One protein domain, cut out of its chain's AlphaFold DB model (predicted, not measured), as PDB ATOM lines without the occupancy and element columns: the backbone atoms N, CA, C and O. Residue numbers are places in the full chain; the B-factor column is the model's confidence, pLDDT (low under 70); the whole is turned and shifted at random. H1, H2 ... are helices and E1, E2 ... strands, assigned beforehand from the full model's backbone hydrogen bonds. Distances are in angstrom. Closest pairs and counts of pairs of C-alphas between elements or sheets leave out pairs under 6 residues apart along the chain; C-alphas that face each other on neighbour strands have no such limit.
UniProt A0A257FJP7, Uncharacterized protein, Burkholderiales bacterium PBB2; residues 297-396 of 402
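Overview. This is residues 297 to 396 of the 402 residues of an uncharacterized protein of Burkholderiales bacterium PBB2 (UniProt A0A257FJP7). Three long helices, H1, H2 and H3, lie side by side in an up-and-down bundle, their centres making a triangle, and a small sheet of two strands, E1 and E2, extends it beyond the end of H1 and the beginning of H2. The short helix H4 lies off the bundle, and the last stretch returns from it to pair beside E2. The printed part has 100 residues, with named elements in the order H1 E1 E2 H2 H3 H4; the sheet, E1 = E2, is parallel, and the class is mostly helix. The whole is compact, with a radius of gyration of the C-alphas of 14.4 A, and only just elongated, spanning 46 by 30 by 17 A.

Along the chain. E1 is residues 314 to 316, 6.4 A long, and E2 residues 327 to 330, 10.7 A. H2, residues 331 to 349, measures 26.9 A. H1, residues 297 to 310, measures 20.0 A from C-alpha 297 at (-20.400, 13.284, -19.210). H3, residues 355 to 370, measures 22.4 A; H4, residues 376 to 381, measures 8.6 A and ends at C-alpha 381 (3.734, 3.030, -14.453).

Arrangement. E1 and E2 are parallel at 46 degrees, with N 316 and O 329 within hydrogen-bond range at 2.9 A. Residues 327 to 328 of E2 pair antiparallel with residues 393 to 394. H2 touches H1, closest at the C-alphas of Ile 341 and Ile 303, 6.2 A, at a shallow tilt of 23 degrees, opposite ways. H2 and H3 form a helical hairpin; their closest C-alphas, Ala 344 and Gln 361, are 5.3 A apart. H1 and H3 touch and run the same way at a shallow tilt of 22 degrees, with the C-alphas of Leu 299 and Thr 362 closest at 5.3 A. H4 and H3 are only just apart, closest 8.3 A. In H1, H2, H3 and H4 every O i to N i+4 pair is within hydrogen-bond range.

Size, cuts and confidence. The C-alphas farthest apart, of Ser 352 and Arg 396, are 47.4 A apart. The printed part has no cut and no long link. No printed residue is under 70 in pLDDT.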
ATOM      1  N   ALA A 297     -19.919  12.295 -20.172       98.31
ATOM      2  CA  ALA A 297     -20.400  13.284 -19.210       98.31
ATOM      3  C   ALA A 297     -19.346  13.556 -18.129       98.31
ATOM      4  O   ALA A 297     -19.051  14.712 -17.823       98.31
ATOM      5  N   PHE A 298     -18.713  12.500 -17.619       98.56
ATOM      6  CA  PHE A 298     -17.621  12.621 -16.658       98.56
ATOM      7  C   PHE A 298     -16.406  13.348 -17.231       98.56
ATOM      8  O   PHE A 298     -15.886  14.256 -16.582       98.56
ATOM      9  N   LEU A 299     -15.993  13.026 -18.462       98.69
ATOM     10  CA  LEU A 299     -14.889  13.736 -19.105       98.69
ATOM     11  C   LEU A 299     -15.218  15.220 -19.325       98.69
ATOM     12  O   LEU A 299     -14.363  16.073 -19.100       98.69
ATOM     13  N   ALA A 300     -16.450  15.552 -19.721       98.69
ATOM     14  CA  ALA A 300     -16.874  16.942 -19.890       98.69
ATOM     15  C   ALA A 300     -16.779  17.743 -18.578       98.69
ATOM     16  O   ALA A 300     -16.276  18.868 -18.578       98.69
ATOM     17  N   GLN A 301     -17.197  17.151 -17.454       98.62
ATOM     18  CA  GLN A 301     -17.068  17.767 -16.132       98.62
ATOM     19  C   GLN A 301     -15.596  17.925 -15.716       98.62
ATOM     20  O   GLN A 301     -15.202  18.999 -15.257       98.62
ATOM     21  N   ALA A 302     -14.761  16.906 -15.946       98.81
ATOM     22  CA  ALA A 302     -13.327  16.976 -15.674       98.81
ATOM     23  C   ALA A 302     -12.623  18.069 -16.502       98.81
ATOM     24  O   ALA A 302     -11.812  18.822 -15.963       98.81
ATOM     25  N   ILE A 303     -12.973  18.220 -17.788       98.88
ATOM     26  CA  ILE A 303     -12.474  19.301 -18.658       98.88
ATOM     27  C   ILE A 303     -12.882  20.670 -18.110       98.88
ATOM     28  O   ILE A 303     -12.050  21.576 -18.046       98.88
ATOM     29  N   ALA A 304     -14.144  20.837 -17.704       98.75
ATOM     30  CA  ALA A 304     -14.628  22.100 -17.153       98.75
ATOM     31  C   ALA A 304     -13.862  22.491 -15.878       98.75
ATOM     32  O   ALA A 304     -13.396  23.626 -15.768       98.75
ATOM     33  N   GLN A 305     -13.656  21.541 -14.959       98.75
ATOM     34  CA  GLN A 305     -12.868  21.773 -13.748       98.75
ATOM     35  C   GLN A 305     -11.401  22.082 -14.075       98.75
ATOM     36  O   GLN A 305     -10.850  23.037 -13.535       98.75
ATOM     37  N   ALA A 306     -10.783  21.346 -15.004       98.69
ATOM     38  CA  ALA A 306      -9.403  21.581 -15.423       98.69
ATOM     39  C   ALA A 306      -9.205  22.967 -16.059       98.69
ATOM     40  O   ALA A 306      -8.232  23.648 -15.740       98.69
ATOM     41  N   ARG A 307     -10.140  23.420 -16.906       98.75
ATOM     42  CA  ARG A 307     -10.149  24.785 -17.462       98.75
ATOM     43  C   ARG A 307     -10.302  25.838 -16.368       98.75
ATOM     44  O   ARG A 307      -9.593  26.841 -16.392       98.75
ATOM     45  N   GLY A 308     -11.197  25.594 -15.410       98.50
ATOM     46  CA  GLY A 308     -11.373  26.451 -14.240       98.50
ATOM     47  C   GLY A 308     -10.075  26.598 -13.448       98.50
ATOM     48  O   GLY A 308      -9.668  27.720 -13.170       98.50
ATOM     49  N   SER A 309      -9.387  25.488 -13.163       98.25
ATOM     50  CA  SER A 309      -8.082  25.492 -12.492       98.25
ATOM     51  C   SER A 309      -6.989  26.171 -13.316       98.25
ATOM     52  O   SER A 309      -6.239  26.963 -12.765       98.25
ATOM     53  N   LEU A 310      -6.903  25.921 -14.627       98.31
ATOM     54  CA  LEU A 310      -5.907  26.574 -15.484       98.31
ATOM     55  C   LEU A 310      -6.017  28.106 -15.399       98.31
ATOM     56  O   LEU A 310      -5.006  28.793 -15.339       98.31
ATOM     57  N   ALA A 311      -7.240  28.638 -15.326       98.00
ATOM     58  CA  ALA A 311      -7.489  30.073 -15.233       98.00
ATOM     59  C   ALA A 311      -7.103  30.703 -13.879       98.00
ATOM     60  O   ALA A 311      -7.092  31.929 -13.776       98.00
ATOM     61  N   THR A 312      -6.796  29.915 -12.836       97.19
ATOM     62  CA  THR A 312      -6.467  30.466 -11.508       97.19
ATOM     63  C   THR A 312      -5.018  30.911 -11.363       97.19
ATOM     64  O   THR A 312      -4.706  31.548 -10.364       97.19
ATOM     65  N   ALA A 313      -4.125  30.557 -12.291       97.25
ATOM     66  CA  ALA A 313      -2.711  30.903 -12.200       97.25
ATOM     67  C   ALA A 313      -2.133  31.268 -13.570       97.25
ATOM     68  O   ALA A 313      -2.405  30.599 -14.563       97.25
ATOM     69  N   VAL A 314      -1.305  32.311 -13.615       96.81
ATOM     70  CA  VAL A 314      -0.629  32.731 -14.852       96.81
ATOM     71  C   VAL A 314       0.674  31.950 -15.071       96.81
ATOM     72  O   VAL A 314       1.325  31.559 -14.097       96.81
ATOM     73  N   PRO A 315       1.088  31.697 -16.325       97.69
ATOM     74  CA  PRO A 315       2.404  31.138 -16.605       97.69
ATOM     75  C   PRO A 315       3.493  32.191 -16.365       97.69
ATOM     76  O   PRO A 315       3.387  33.307 -16.864       97.69
ATOM     77  N   SER A 316       4.551  31.822 -15.651       97.19
ATOM     78  CA  SER A 316       5.749  32.650 -15.471       97.19
ATOM     79  C   SER A 316       7.009  31.778 -15.403       97.19
ATOM     80  O   SER A 316       6.932  30.571 -15.174       97.19
ATOM     81  N   VAL A 317       8.183  32.360 -15.650       93.88
ATOM     82  CA  VAL A 317       9.471  31.657 -15.525       93.88
ATOM     83  C   VAL A 317       9.855  31.483 -14.054       93.88
ATOM     84  O   VAL A 317      10.242  30.389 -13.648       93.88
ATOM     85  N   ASP A 318       9.728  32.547 -13.262       91.50
ATOM     86  CA  ASP A 318      10.195  32.613 -11.872       91.50
ATOM     87  C   ASP A 318       9.295  33.454 -10.943       91.50
ATOM     88  O   ASP A 318       9.604  33.618  -9.761       91.50
ATOM     89  N   GLY A 319       8.178  33.970 -11.457       93.25
ATOM     90  CA  GLY A 319       7.224  34.802 -10.733       93.25
ATOM     91  C   GLY A 319       7.608  36.276 -10.623       93.25
ATOM     92  O   GLY A 319       6.853  37.031 -10.013       93.25
ATOM     93  N   SER A 320       8.746  36.710 -11.178       92.50
ATOM     94  CA  SER A 320       9.204  38.108 -11.088       92.50
ATOM     95  C   SER A 320       8.338  39.095 -11.880       92.50
ATOM     96  O   SER A 320       8.288  40.280 -11.553       92.50
ATOM     97  N   ASP A 321       7.619  38.605 -12.888       93.06
ATOM     98  CA  ASP A 321       6.658  39.335 -13.720       93.06
ATOM     99  C   ASP A 321       5.211  39.246 -13.201       93.06
ATOM    100  O   ASP A 321       4.287  39.776 -13.820       93.06
ATOM    101  N   VAL A 322       4.998  38.596 -12.053       94.31
ATOM    102  CA  VAL A 322       3.673  38.357 -11.478       94.31
ATOM    103  C   VAL A 322       3.441  39.297 -10.302       94.31
ATOM    104  O   VAL A 322       4.262  39.402  -9.391       94.31
ATOM    105  N   ALA A 323       2.292  39.976 -10.302       92.12
ATOM    106  CA  ALA A 323       1.917  40.872  -9.214       92.12
ATOM    107  C   ALA A 323       1.940  40.147  -7.848       92.12
ATOM    108  O   ALA A 323       1.573  38.969  -7.777       92.12
ATOM    109  N   PRO A 324       2.309  40.832  -6.747       91.00
ATOM    110  CA  PRO A 324       2.328  40.224  -5.420       91.00
ATOM    111  C   PRO A 324       1.007  39.527  -5.075       91.00
ATOM    112  O   PRO A 324      -0.065  40.054  -5.389       91.00
ATOM    113  N   LYS A 325       1.073  38.355  -4.429       88.62
ATOM    114  CA  LYS A 325      -0.062  37.472  -4.088       88.62
ATOM    115  C   LYS A 325      -0.821  36.853  -5.265       88.62
ATOM    116  O   LYS A 325      -1.588  35.913  -5.041       88.62
ATOM    117  N   ALA A 326      -0.630  37.316  -6.502       94.69
ATOM    118  CA  ALA A 326      -1.240  36.672  -7.658       94.69
ATOM    119  C   ALA A 326      -0.617  35.285  -7.864       94.69
ATOM    120  O   ALA A 326       0.596  35.101  -7.732       94.69
ATOM    121  N   ALA A 327      -1.472  34.302  -8.130       96.75
ATOM    122  CA  ALA A 327      -1.057  32.922  -8.305       96.75
ATOM    123  C   ALA A 327      -0.388  32.720  -9.671       96.75
ATOM    124  O   ALA A 327      -0.862  33.223 -10.695       96.75
ATOM    125  N   TRP A 328       0.694  31.949  -9.693       97.69
ATOM    126  CA  TRP A 328       1.414  31.589 -10.909       97.69
ATOM    127  C   TRP A 328       1.973  30.171 -10.840       97.69
ATOM    128  O   TRP A 328       2.106  29.581  -9.768       97.69
ATOM    129  N   VAL A 329       2.295  29.623 -12.004       97.88
ATOM    130  CA  VAL A 329       2.985  28.337 -12.173       97.88
ATOM    131  C   VAL A 329       4.058  28.480 -13.248       97.88
ATOM    132  O   VAL A 329       3.997  29.395 -14.072       97.88
ATOM    133  N   SER A 330       5.018  27.554 -13.297       96.94
ATOM    134  CA  SER A 330       6.002  27.575 -14.381       96.94
ATOM    135  C   SER A 330       5.322  27.435 -15.749       96.94
ATOM    136  O   SER A 330       4.366  26.663 -15.901       96.94
ATOM    137  N   SER A 331       5.836  28.126 -16.770       95.88
ATOM    138  CA  SER A 331       5.285  28.049 -18.135       95.88
ATOM    139  C   SER A 331       5.171  26.609 -18.652       95.88
ATOM    140  O   SER A 331       4.201  26.270 -19.328       95.88
ATOM    141  N   ALA A 332       6.113  25.735 -18.279       94.25
ATOM    142  CA  ALA A 332       6.085  24.320 -18.640       94.25
ATOM    143  C   ALA A 332       4.894  23.568 -18.018       94.25
ATOM    144  O   ALA A 332       4.236  22.786 -18.702       94.25
ATOM    145  N   ILE A 333       4.581  23.818 -16.741       95.94
ATOM    146  CA  ILE A 333       3.462  23.166 -16.044       95.94
ATOM    147  C   ILE A 333       2.120  23.697 -16.558       95.94
ATOM    148  O   ILE A 333       1.204  22.912 -16.808       95.94
ATOM    149  N   HIS A 334       2.019  25.008 -16.793       97.19
ATOM    150  CA  HIS A 334       0.834  25.604 -17.412       97.19
ATOM    151  C   HIS A 334       0.561  24.996 -18.797       97.19
ATOM    152  O   HIS A 334      -0.558  24.576 -19.096       97.19
ATOM    153  N   GLN A 335       1.599  24.895 -19.636       95.19
ATOM    154  CA  GLN A 335       1.495  24.298 -20.966       95.19
ATOM    155  C   GLN A 335       1.136  22.806 -20.904       95.19
ATOM    156  O   GLN A 335       0.331  22.348 -21.713       95.19
ATOM    157  N   GLN A 336       1.680  22.050 -19.943       94.88
ATOM    158  CA  GLN A 336       1.348  20.633 -19.762       94.88
ATOM    159  C   GLN A 336      -0.149  20.437 -19.468       94.88
ATOM    160  O   GLN A 336      -0.785  19.597 -20.109       94.88
ATOM    161  N   LEU A 337      -0.736  21.235 -18.563       96.62
ATOM    162  CA  LEU A 337      -2.178  21.183 -18.290       96.62
ATOM    163  C   LEU A 337      -2.997  21.611 -19.516       96.62
ATOM    164  O   LEU A 337      -3.963  20.937 -19.874       96.62
ATOM    165  N   GLN A 338      -2.590  22.680 -20.206       96.75
ATOM    166  CA  GLN A 338      -3.266  23.140 -21.421       96.75
ATOM    167  C   GLN A 338      -3.296  22.056 -22.512       96.75
ATOM    168  O   GLN A 338      -4.338  21.815 -23.120       96.75
ATOM    169  N   GLN A 339      -2.181  21.358 -22.739       94.50
ATOM    170  CA  GLN A 339      -2.103  20.254 -23.701       94.50
ATOM    171  C   GLN A 339      -2.989  19.069 -23.297       94.50
ATOM    172  O   GLN A 339      -3.649  18.480 -24.155       94.50
ATOM    173  N   ALA A 340      -3.038  18.729 -22.003       94.81
ATOM    174  CA  ALA A 340      -3.921  17.680 -21.500       94.81
ATOM    175  C   ALA A 340      -5.405  18.028 -21.726       94.81
ATOM    176  O   ALA A 340      -6.166  17.177 -22.182       94.81
ATOM    177  N   ILE A 341      -5.796  19.287 -21.495       97.19
ATOM    178  CA  ILE A 341      -7.152  19.797 -21.755       97.19
ATOM    179  C   ILE A 341      -7.509  19.697 -23.244       97.19
ATOM    180  O   ILE A 341      -8.536  19.116 -23.586       97.19
ATOM    181  N   VAL A 342      -6.641  20.182 -24.139       95.69
ATOM    182  CA  VAL A 342      -6.876  20.117 -25.595       95.69
ATOM    183  C   VAL A 342      -7.045  18.671 -26.070       95.69
ATOM    184  O   VAL A 342      -7.937  18.367 -26.864       95.69
ATOM    185  N   ARG A 343      -6.225  17.745 -25.562       93.62
ATOM    186  CA  ARG A 343      -6.326  16.319 -25.901       93.62
ATOM    187  C   ARG A 343      -7.612  15.681 -25.369       93.62
ATOM    188  O   ARG A 343      -8.243  14.887 -26.078       93.62
ATOM    189  N   ALA A 344      -8.014  16.032 -24.150       95.88
ATOM    190  CA  ALA A 344      -9.267  15.585 -23.559       95.88
ATOM    191  C   ALA A 344     -10.471  16.061 -24.387       95.88
ATOM    192  O   ALA A 344     -11.353  15.265 -24.704       95.88
ATOM    193  N   GLU A 345     -10.468  17.320 -24.827       97.50
ATOM    194  CA  GLU A 345     -11.510  17.889 -25.690       97.50
ATOM    195  C   GLU A 345     -11.580  17.207 -27.051       97.50
ATOM    196  O   GLU A 345     -12.667  16.838 -27.493       97.50
ATOM    197  N   ALA A 346     -10.432  16.974 -27.694       94.88
ATOM    198  CA  ALA A 346     -10.381  16.256 -28.963       94.88
ATOM    199  C   ALA A 346     -10.963  14.837 -28.826       94.88
ATOM    200  O   ALA A 346     -11.757  14.397 -29.659       94.88
ATOM    201  N   THR A 347     -10.629  14.141 -27.734       94.50
ATOM    202  CA  THR A 347     -11.173  12.804 -27.446       94.50
ATOM    203  C   THR A 347     -12.676  12.861 -27.167       94.50
ATOM    204  O   THR A 347     -13.420  12.006 -27.647       94.50
ATOM    205  N   LEU A 348     -13.149  13.876 -26.435       96.81
ATOM    206  CA  LEU A 348     -14.571  14.076 -26.166       96.81
ATOM    207  C   LEU A 348     -15.353  14.375 -27.453       96.81
ATOM    208  O   LEU A 348     -16.463  13.882 -27.614       96.81
ATOM    209  N   GLN A 349     -14.797  15.145 -28.388       96.12
ATOM    210  CA  GLN A 349     -15.477  15.471 -29.644       96.12
ATOM    211  C   GLN A 349     -15.480  14.317 -30.653       96.12
ATOM    212  O   GLN A 349     -16.413  14.202 -31.447       96.12
ATOM    213  N   ALA A 350     -14.485  13.430 -30.617       93.56
ATOM    214  CA  ALA A 350     -14.447  12.284 -31.512       93.56
ATOM    215  C   ALA A 350     -15.580  11.290 -31.190       93.56
ATOM    216  O   ALA A 350     -15.611  10.650 -30.135       93.56
ATOM    217  N   ALA A 351     -16.518  11.126 -32.127       89.31
ATOM    218  CA  ALA A 351     -17.640  10.190 -31.996       89.31
ATOM    219  C   ALA A 351     -17.178   8.728 -31.830       89.31
ATOM    220  O   ALA A 351     -17.834   7.947 -31.150       89.31
ATOM    221  N   SER A 352     -16.018   8.385 -32.396       88.88
ATOM    222  CA  SER A 352     -15.412   7.051 -32.348       88.88
ATOM    223  C   SER A 352     -14.658   6.736 -31.051       88.88
ATOM    224  O   SER A 352     -14.118   5.638 -30.925       88.88
ATOM    225  N   SER A 353     -14.560   7.678 -30.107       91.25
ATOM    226  CA  SER A 353     -13.853   7.446 -28.847       91.25
ATOM    227  C   SER A 353     -14.523   6.348 -28.032       91.25
ATOM    228  O   SER A 353     -15.727   6.399 -27.770       91.25
ATOM    229  N   SER A 354     -13.726   5.370 -27.606       90.81
ATOM    230  CA  SER A 354     -14.169   4.326 -26.687       90.81
ATOM    231  C   SER A 354     -14.323   4.880 -25.269       90.81
ATOM    232  O   SER A 354     -13.656   5.845 -24.886       90.81
ATOM    233  N   ASN A 355     -15.147   4.225 -24.450       92.19
ATOM    234  CA  ASN A 355     -15.307   4.597 -23.041       92.19
ATOM    235  C   ASN A 355     -13.976   4.517 -22.275       92.19
ATOM    236  O   ASN A 355     -13.673   5.414 -21.501       92.19
ATOM    237  N   GLY A 356     -13.135   3.516 -22.564       91.88
ATOM    238  CA  GLY A 356     -11.791   3.415 -21.982       91.88
ATOM    239  C   GLY A 356     -10.866   4.577 -22.367       91.88
ATOM    240  O   GLY A 356     -10.099   5.057 -21.537       91.88
ATOM    241  N   ALA A 357     -10.960   5.094 -23.599       92.62
ATOM    242  CA  ALA A 357     -10.199   6.278 -24.005       92.62
ATOM    243  C   ALA A 357     -10.676   7.546 -23.277       92.62
ATOM    244  O   ALA A 357      -9.852   8.374 -22.889       92.62
ATOM    245  N   LEU A 358     -11.988   7.684 -23.068       95.44
ATOM    246  CA  LEU A 358     -12.580   8.794 -22.318       95.44
ATOM    247  C   LEU A 358     -12.192   8.733 -20.831       95.44
ATOM    248  O   LEU A 358     -11.711   9.727 -20.291       95.44
ATOM    249  N   ASP A 359     -12.297   7.557 -20.203       96.31
ATOM    250  CA  ASP A 359     -11.839   7.308 -18.828       96.31
ATOM    251  C   ASP A 359     -10.348   7.631 -18.672       96.31
ATOM    252  O   ASP A 359      -9.932   8.272 -17.707       96.31
ATOM    253  N   TYR A 360      -9.540   7.260 -19.668       95.44
ATOM    254  CA  TYR A 360      -8.122   7.588 -19.680       95.44
ATOM    255  C   TYR A 360      -7.851   9.090 -19.734       95.44
ATOM    256  O   TYR A 360      -6.985   9.566 -19.002       95.44
ATOM    257  N   GLN A 361      -8.587   9.858 -20.544       96.25
ATOM    258  CA  GLN A 361      -8.431  11.316 -20.544       96.25
ATOM    259  C   GLN A 361      -8.869  11.942 -19.216       96.25
ATOM    260  O   GLN A 361      -8.199  12.858 -18.743       96.25
ATOM    261  N   THR A 362      -9.915  11.419 -18.570       98.19
ATOM    262  CA  THR A 362     -10.311  11.850 -17.219       98.19
ATOM    263  C   THR A 362      -9.170  11.625 -16.225       98.19
ATOM    264  O   THR A 362      -8.798  12.535 -15.487       98.19
ATOM    265  N   TYR A 363      -8.549  10.443 -16.246       97.25
ATOM    266  CA  TYR A 363      -7.408  10.131 -15.384       97.25
ATOM    267  C   TYR A 363      -6.177  10.994 -15.683       97.25
ATOM    268  O   TYR A 363      -5.522  11.468 -14.756       97.25
ATOM    269  N   LEU A 364      -5.883  11.268 -16.959       96.00
ATOM    270  CA  LEU A 364      -4.821  12.206 -17.315       96.00
ATOM    271  C   LEU A 364      -5.112  13.594 -16.739       96.00
ATOM    272  O   LEU A 364      -4.253  14.140 -16.066       96.00
ATOM    273  N   LEU A 365      -6.311  14.159 -16.898       97.94
ATOM    274  CA  LEU A 365      -6.617  15.461 -16.290       97.94
ATOM    275  C   LEU A 365      -6.431  15.452 -14.765       97.94
ATOM    276  O   LEU A 365      -5.900  16.418 -14.216       97.94
ATOM    277  N   TYR A 366      -6.798  14.357 -14.092       98.12
ATOM    278  CA  TYR A 366      -6.524  14.176 -12.664       98.12
ATOM    279  C   TYR A 366      -5.022  14.266 -12.375       98.12
ATOM    280  O   TYR A 366      -4.613  15.076 -11.545       98.12
ATOM    281  N   LEU A 367      -4.186  13.512 -13.091       97.25
ATOM    282  CA  LEU A 367      -2.736  13.587 -12.920       97.25
ATOM    283  C   LEU A 367      -2.188  14.978 -13.270       97.25
ATOM    284  O   LEU A 367      -1.223  15.415 -12.649       97.25
ATOM    285  N   ALA A 368      -2.751  15.688 -14.258       96.62
ATOM    286  CA  ALA A 368      -2.240  17.003 -14.678       96.62
ATOM    287  C   ALA A 368      -2.454  18.036 -13.580       96.62
ATOM    288  O   ALA A 368      -1.613  18.906 -13.374       96.62
ATOM    289  N   LEU A 369      -3.572  17.928 -12.866       97.88
ATOM    290  CA  LEU A 369      -3.930  18.829 -11.783       97.88
ATOM    291  C   LEU A 369      -3.278  18.418 -10.462       97.88
ATOM    292  O   LEU A 369      -2.668  19.255  -9.798       97.88
ATOM    293  N   ASN A 370      -3.390  17.141 -10.094       97.00
ATOM    294  CA  ASN A 370      -2.943  16.618  -8.809       97.00
ATOM    295  C   ASN A 370      -1.470  16.201  -8.801       97.00
ATOM    296  O   ASN A 370      -0.848  16.265  -7.757       97.00
ATOM    297  N   GLY A 371      -0.896  15.785  -9.923       95.75
ATOM    298  CA  GLY A 371       0.428  15.166  -9.979       95.75
ATOM    299  C   GLY A 371       0.394  13.653  -9.743       95.75
ATOM    300  O   GLY A 371      -0.612  13.091  -9.306       95.75
ATOM    301  N   SER A 372       1.500  12.978 -10.064       94.81
ATOM    302  CA  SER A 372       1.599  11.509 -10.062       94.81
ATOM    303  C   SER A 372       2.305  10.907  -8.845       94.81
ATOM    304  O   SER A 372       2.347   9.686  -8.721       94.81
ATOM    305  N   SER A 373       2.878  11.713  -7.945       89.56
ATOM    306  CA  SER A 373       3.704  11.204  -6.834       89.56
ATOM    307  C   SER A 373       2.926  10.393  -5.799       89.56
ATOM    308  O   SER A 373       3.477   9.453  -5.223       89.56
ATOM    309  N   ASP A 374       1.666  10.766  -5.574       87.69
ATOM    310  CA  ASP A 374       0.809  10.190  -4.533       87.69
ATOM    311  C   ASP A 374      -0.099   9.087  -5.085       87.69
ATOM    312  O   ASP A 374      -0.735   8.363  -4.325       87.69
ATOM    313  N   ASP A 375      -0.139   8.945  -6.410       90.19
ATOM    314  CA  ASP A 375      -0.817   7.851  -7.083       90.19
ATOM    315  C   ASP A 375       0.193   6.719  -7.307       90.19
ATOM    316  O   ASP A 375       1.073   6.778  -8.171       90.19
ATOM    317  N   ILE A 376       0.108   5.693  -6.458       85.69
ATOM    318  CA  ILE A 376       1.048   4.567  -6.444       85.69
ATOM    319  C   ILE A 376       1.078   3.878  -7.816       85.69
ATOM    320  O   ILE A 376       2.156   3.551  -8.325       85.69
ATOM    321  N   GLY A 377      -0.093   3.704  -8.430       87.44
ATOM    322  CA  GLY A 377      -0.257   3.159  -9.771       87.44
ATOM    323  C   GLY A 377       0.478   3.968 -10.835       87.44
ATOM    324  O   GLY A 377       1.323   3.426 -11.556       87.44
ATOM    325  N   ALA A 378       0.237   5.281 -10.871       90.94
ATOM    326  CA  ALA A 378       0.908   6.215 -11.772       90.94
ATOM    327  C   ALA A 378       2.433   6.164 -11.602       90.94
ATOM    328  O   ALA A 378       3.176   6.066 -12.583       90.94
ATOM    329  N   LYS A 379       2.915   6.172 -10.354       89.75
ATOM    330  CA  LYS A 379       4.346   6.111 -10.039       89.75
ATOM    331  C   LYS A 379       4.995   4.837 -10.582       89.75
ATOM    332  O   LYS A 379       6.025   4.920 -11.248       89.75
ATOM    333  N   TYR A 380       4.397   3.666 -10.353       87.62
ATOM    334  CA  TYR A 380       4.923   2.393 -10.873       87.62
ATOM    335  C   TYR A 380       4.821   2.274 -12.398       87.62
ATOM    336  O   TYR A 380       5.645   1.606 -13.034       87.62
ATOM    337  N   ALA A 381       3.838   2.931 -13.006       88.88
ATOM    338  CA  ALA A 381       3.734   3.030 -14.453       88.88
ATOM    339  C   ALA A 381       4.719   4.051 -15.057       88.88
ATOM    340  O   ALA A 381       4.910   4.055 -16.272       88.88
ATOM    341  N   GLY A 382       5.400   4.859 -14.239       91.56
ATOM    342  CA  GLY A 382       6.421   5.811 -14.679       91.56
ATOM    343  C   GLY A 382       5.875   7.182 -15.074       91.56
ATOM    344  O   GLY A 382       6.532   7.891 -15.829       91.56
ATOM    345  N   TYR A 383       4.691   7.565 -14.588       93.19
ATOM    346  CA  TYR A 383       4.183   8.922 -14.773       93.19
ATOM    347  C   TYR A 383       4.986   9.910 -13.922       93.19
ATOM    348  O   TYR A 383       5.220   9.680 -12.733       93.19
ATOM    349  N   GLN A 384       5.372  11.034 -14.520       94.44
ATOM    350  CA  GLN A 384       6.211  12.065 -13.901       94.44
ATOM    351  C   GLN A 384       5.560  13.438 -14.043       94.44
ATOM    352  O   GLN A 384       6.048  14.306 -14.769       94.44
ATOM    353  N   TRP A 385       4.395  13.610 -13.424       93.69
ATOM    354  CA  TRP A 385       3.624  14.843 -13.515       93.69
ATOM    355  C   TRP A 385       3.680  15.571 -12.168       93.69
ATOM    356  O   TRP A 385       3.304  14.979 -11.154       93.69
ATOM    357  N   PRO A 386       4.159  16.828 -12.125       94.44
ATOM    358  CA  PRO A 386       4.288  17.574 -10.873       94.44
ATOM    359  C   PRO A 386       2.928  17.970 -10.277       94.44
ATOM    360  O   PRO A 386       2.813  18.103  -9.063       94.44
ATOM    361  N   GLY A 387       1.901  18.110 -11.121       96.50
ATOM    362  CA  GLY A 387       0.574  18.568 -10.727       96.50
ATOM    363  C   GLY A 387       0.479  20.090 -10.715       96.50
ATOM    364  O   GLY A 387       1.167  20.763  -9.951       96.50
ATOM    365  N   PHE A 388      -0.398  20.639 -11.552       97.81
ATOM    366  CA  PHE A 388      -0.631  22.075 -11.669       97.81
ATOM    367  C   PHE A 388      -0.998  22.705 -10.324       97.81
ATOM    368  O   PHE A 388      -0.380  23.685  -9.929       97.81
ATOM    369  N   LEU A 389      -1.937  22.106  -9.583       97.62
ATOM    370  CA  LEU A 389      -2.416  22.660  -8.311       97.62
ATOM    371  C   LEU A 389      -1.341  22.637  -7.220       97.62
ATOM    372  O   LEU A 389      -1.333  23.502  -6.350       97.62
ATOM    373  N   ARG A 390      -0.417  21.673  -7.274       95.88
ATOM    374  CA  ARG A 390       0.710  21.572  -6.331       95.88
ATOM    375  C   ARG A 390       1.836  22.542  -6.650       95.88
ATOM    376  O   ARG A 390       2.628  22.869  -5.773       95.88
ATOM    377  N   ALA A 391       1.922  22.960  -7.906       96.31
ATOM    378  CA  ALA A 391       2.958  23.850  -8.394       96.31
ATOM    379  C   ALA A 391       2.588  25.334  -8.278       96.31
ATOM    380  O   ALA A 391       3.420  26.174  -8.628       96.31
ATOM    381  N   ILE A 392       1.368  25.656  -7.828       96.56
ATOM    382  CA  ILE A 392       0.934  27.042  -7.643       96.56
ATOM    383  C   ILE A 392       1.838  27.723  -6.615       96.56
ATOM    384  O   ILE A 392       2.008  27.265  -5.486       96.56
ATOM    385  N   GLN A 393       2.396  28.849  -7.035       94.94
ATOM    386  CA  GLN A 393       3.158  29.789  -6.229       94.94
ATOM    387  C   GLN A 393       2.467  31.153  -6.256       94.94
ATOM    388  O   GLN A 393       1.546  31.377  -7.039       94.94
ATOM    389  N   HIS A 394       2.924  32.076  -5.414       93.31
ATOM    390  CA  HIS A 394       2.428  33.450  -5.374       93.31
ATOM    391  C   HIS A 394       3.562  34.432  -5.681       93.31
ATOM    392  O   HIS A 394       4.708  34.205  -5.275       93.31
ATOM    393  N   GLY A 395       3.252  35.485  -6.444       83.75
ATOM    394  CA  GLY A 395       4.193  36.570  -6.728       83.75
ATOM    395  C   GLY A 395       4.660  37.222  -5.429       83.75
ATOM    396  O   GLY A 395       3.867  37.388  -4.505       83.75
ATOM    397  N   ARG A 396       5.943  37.576  -5.340       83.06
ATOM    398  CA  ARG A 396       6.544  38.114  -4.110       83.06
ATOM    399  C   ARG A 396       6.602  39.638  -4.144       83.06
ATOM    400  O   ARG A 396       6.752  40.239  -5.204       83.06
TER     401      ARG A 396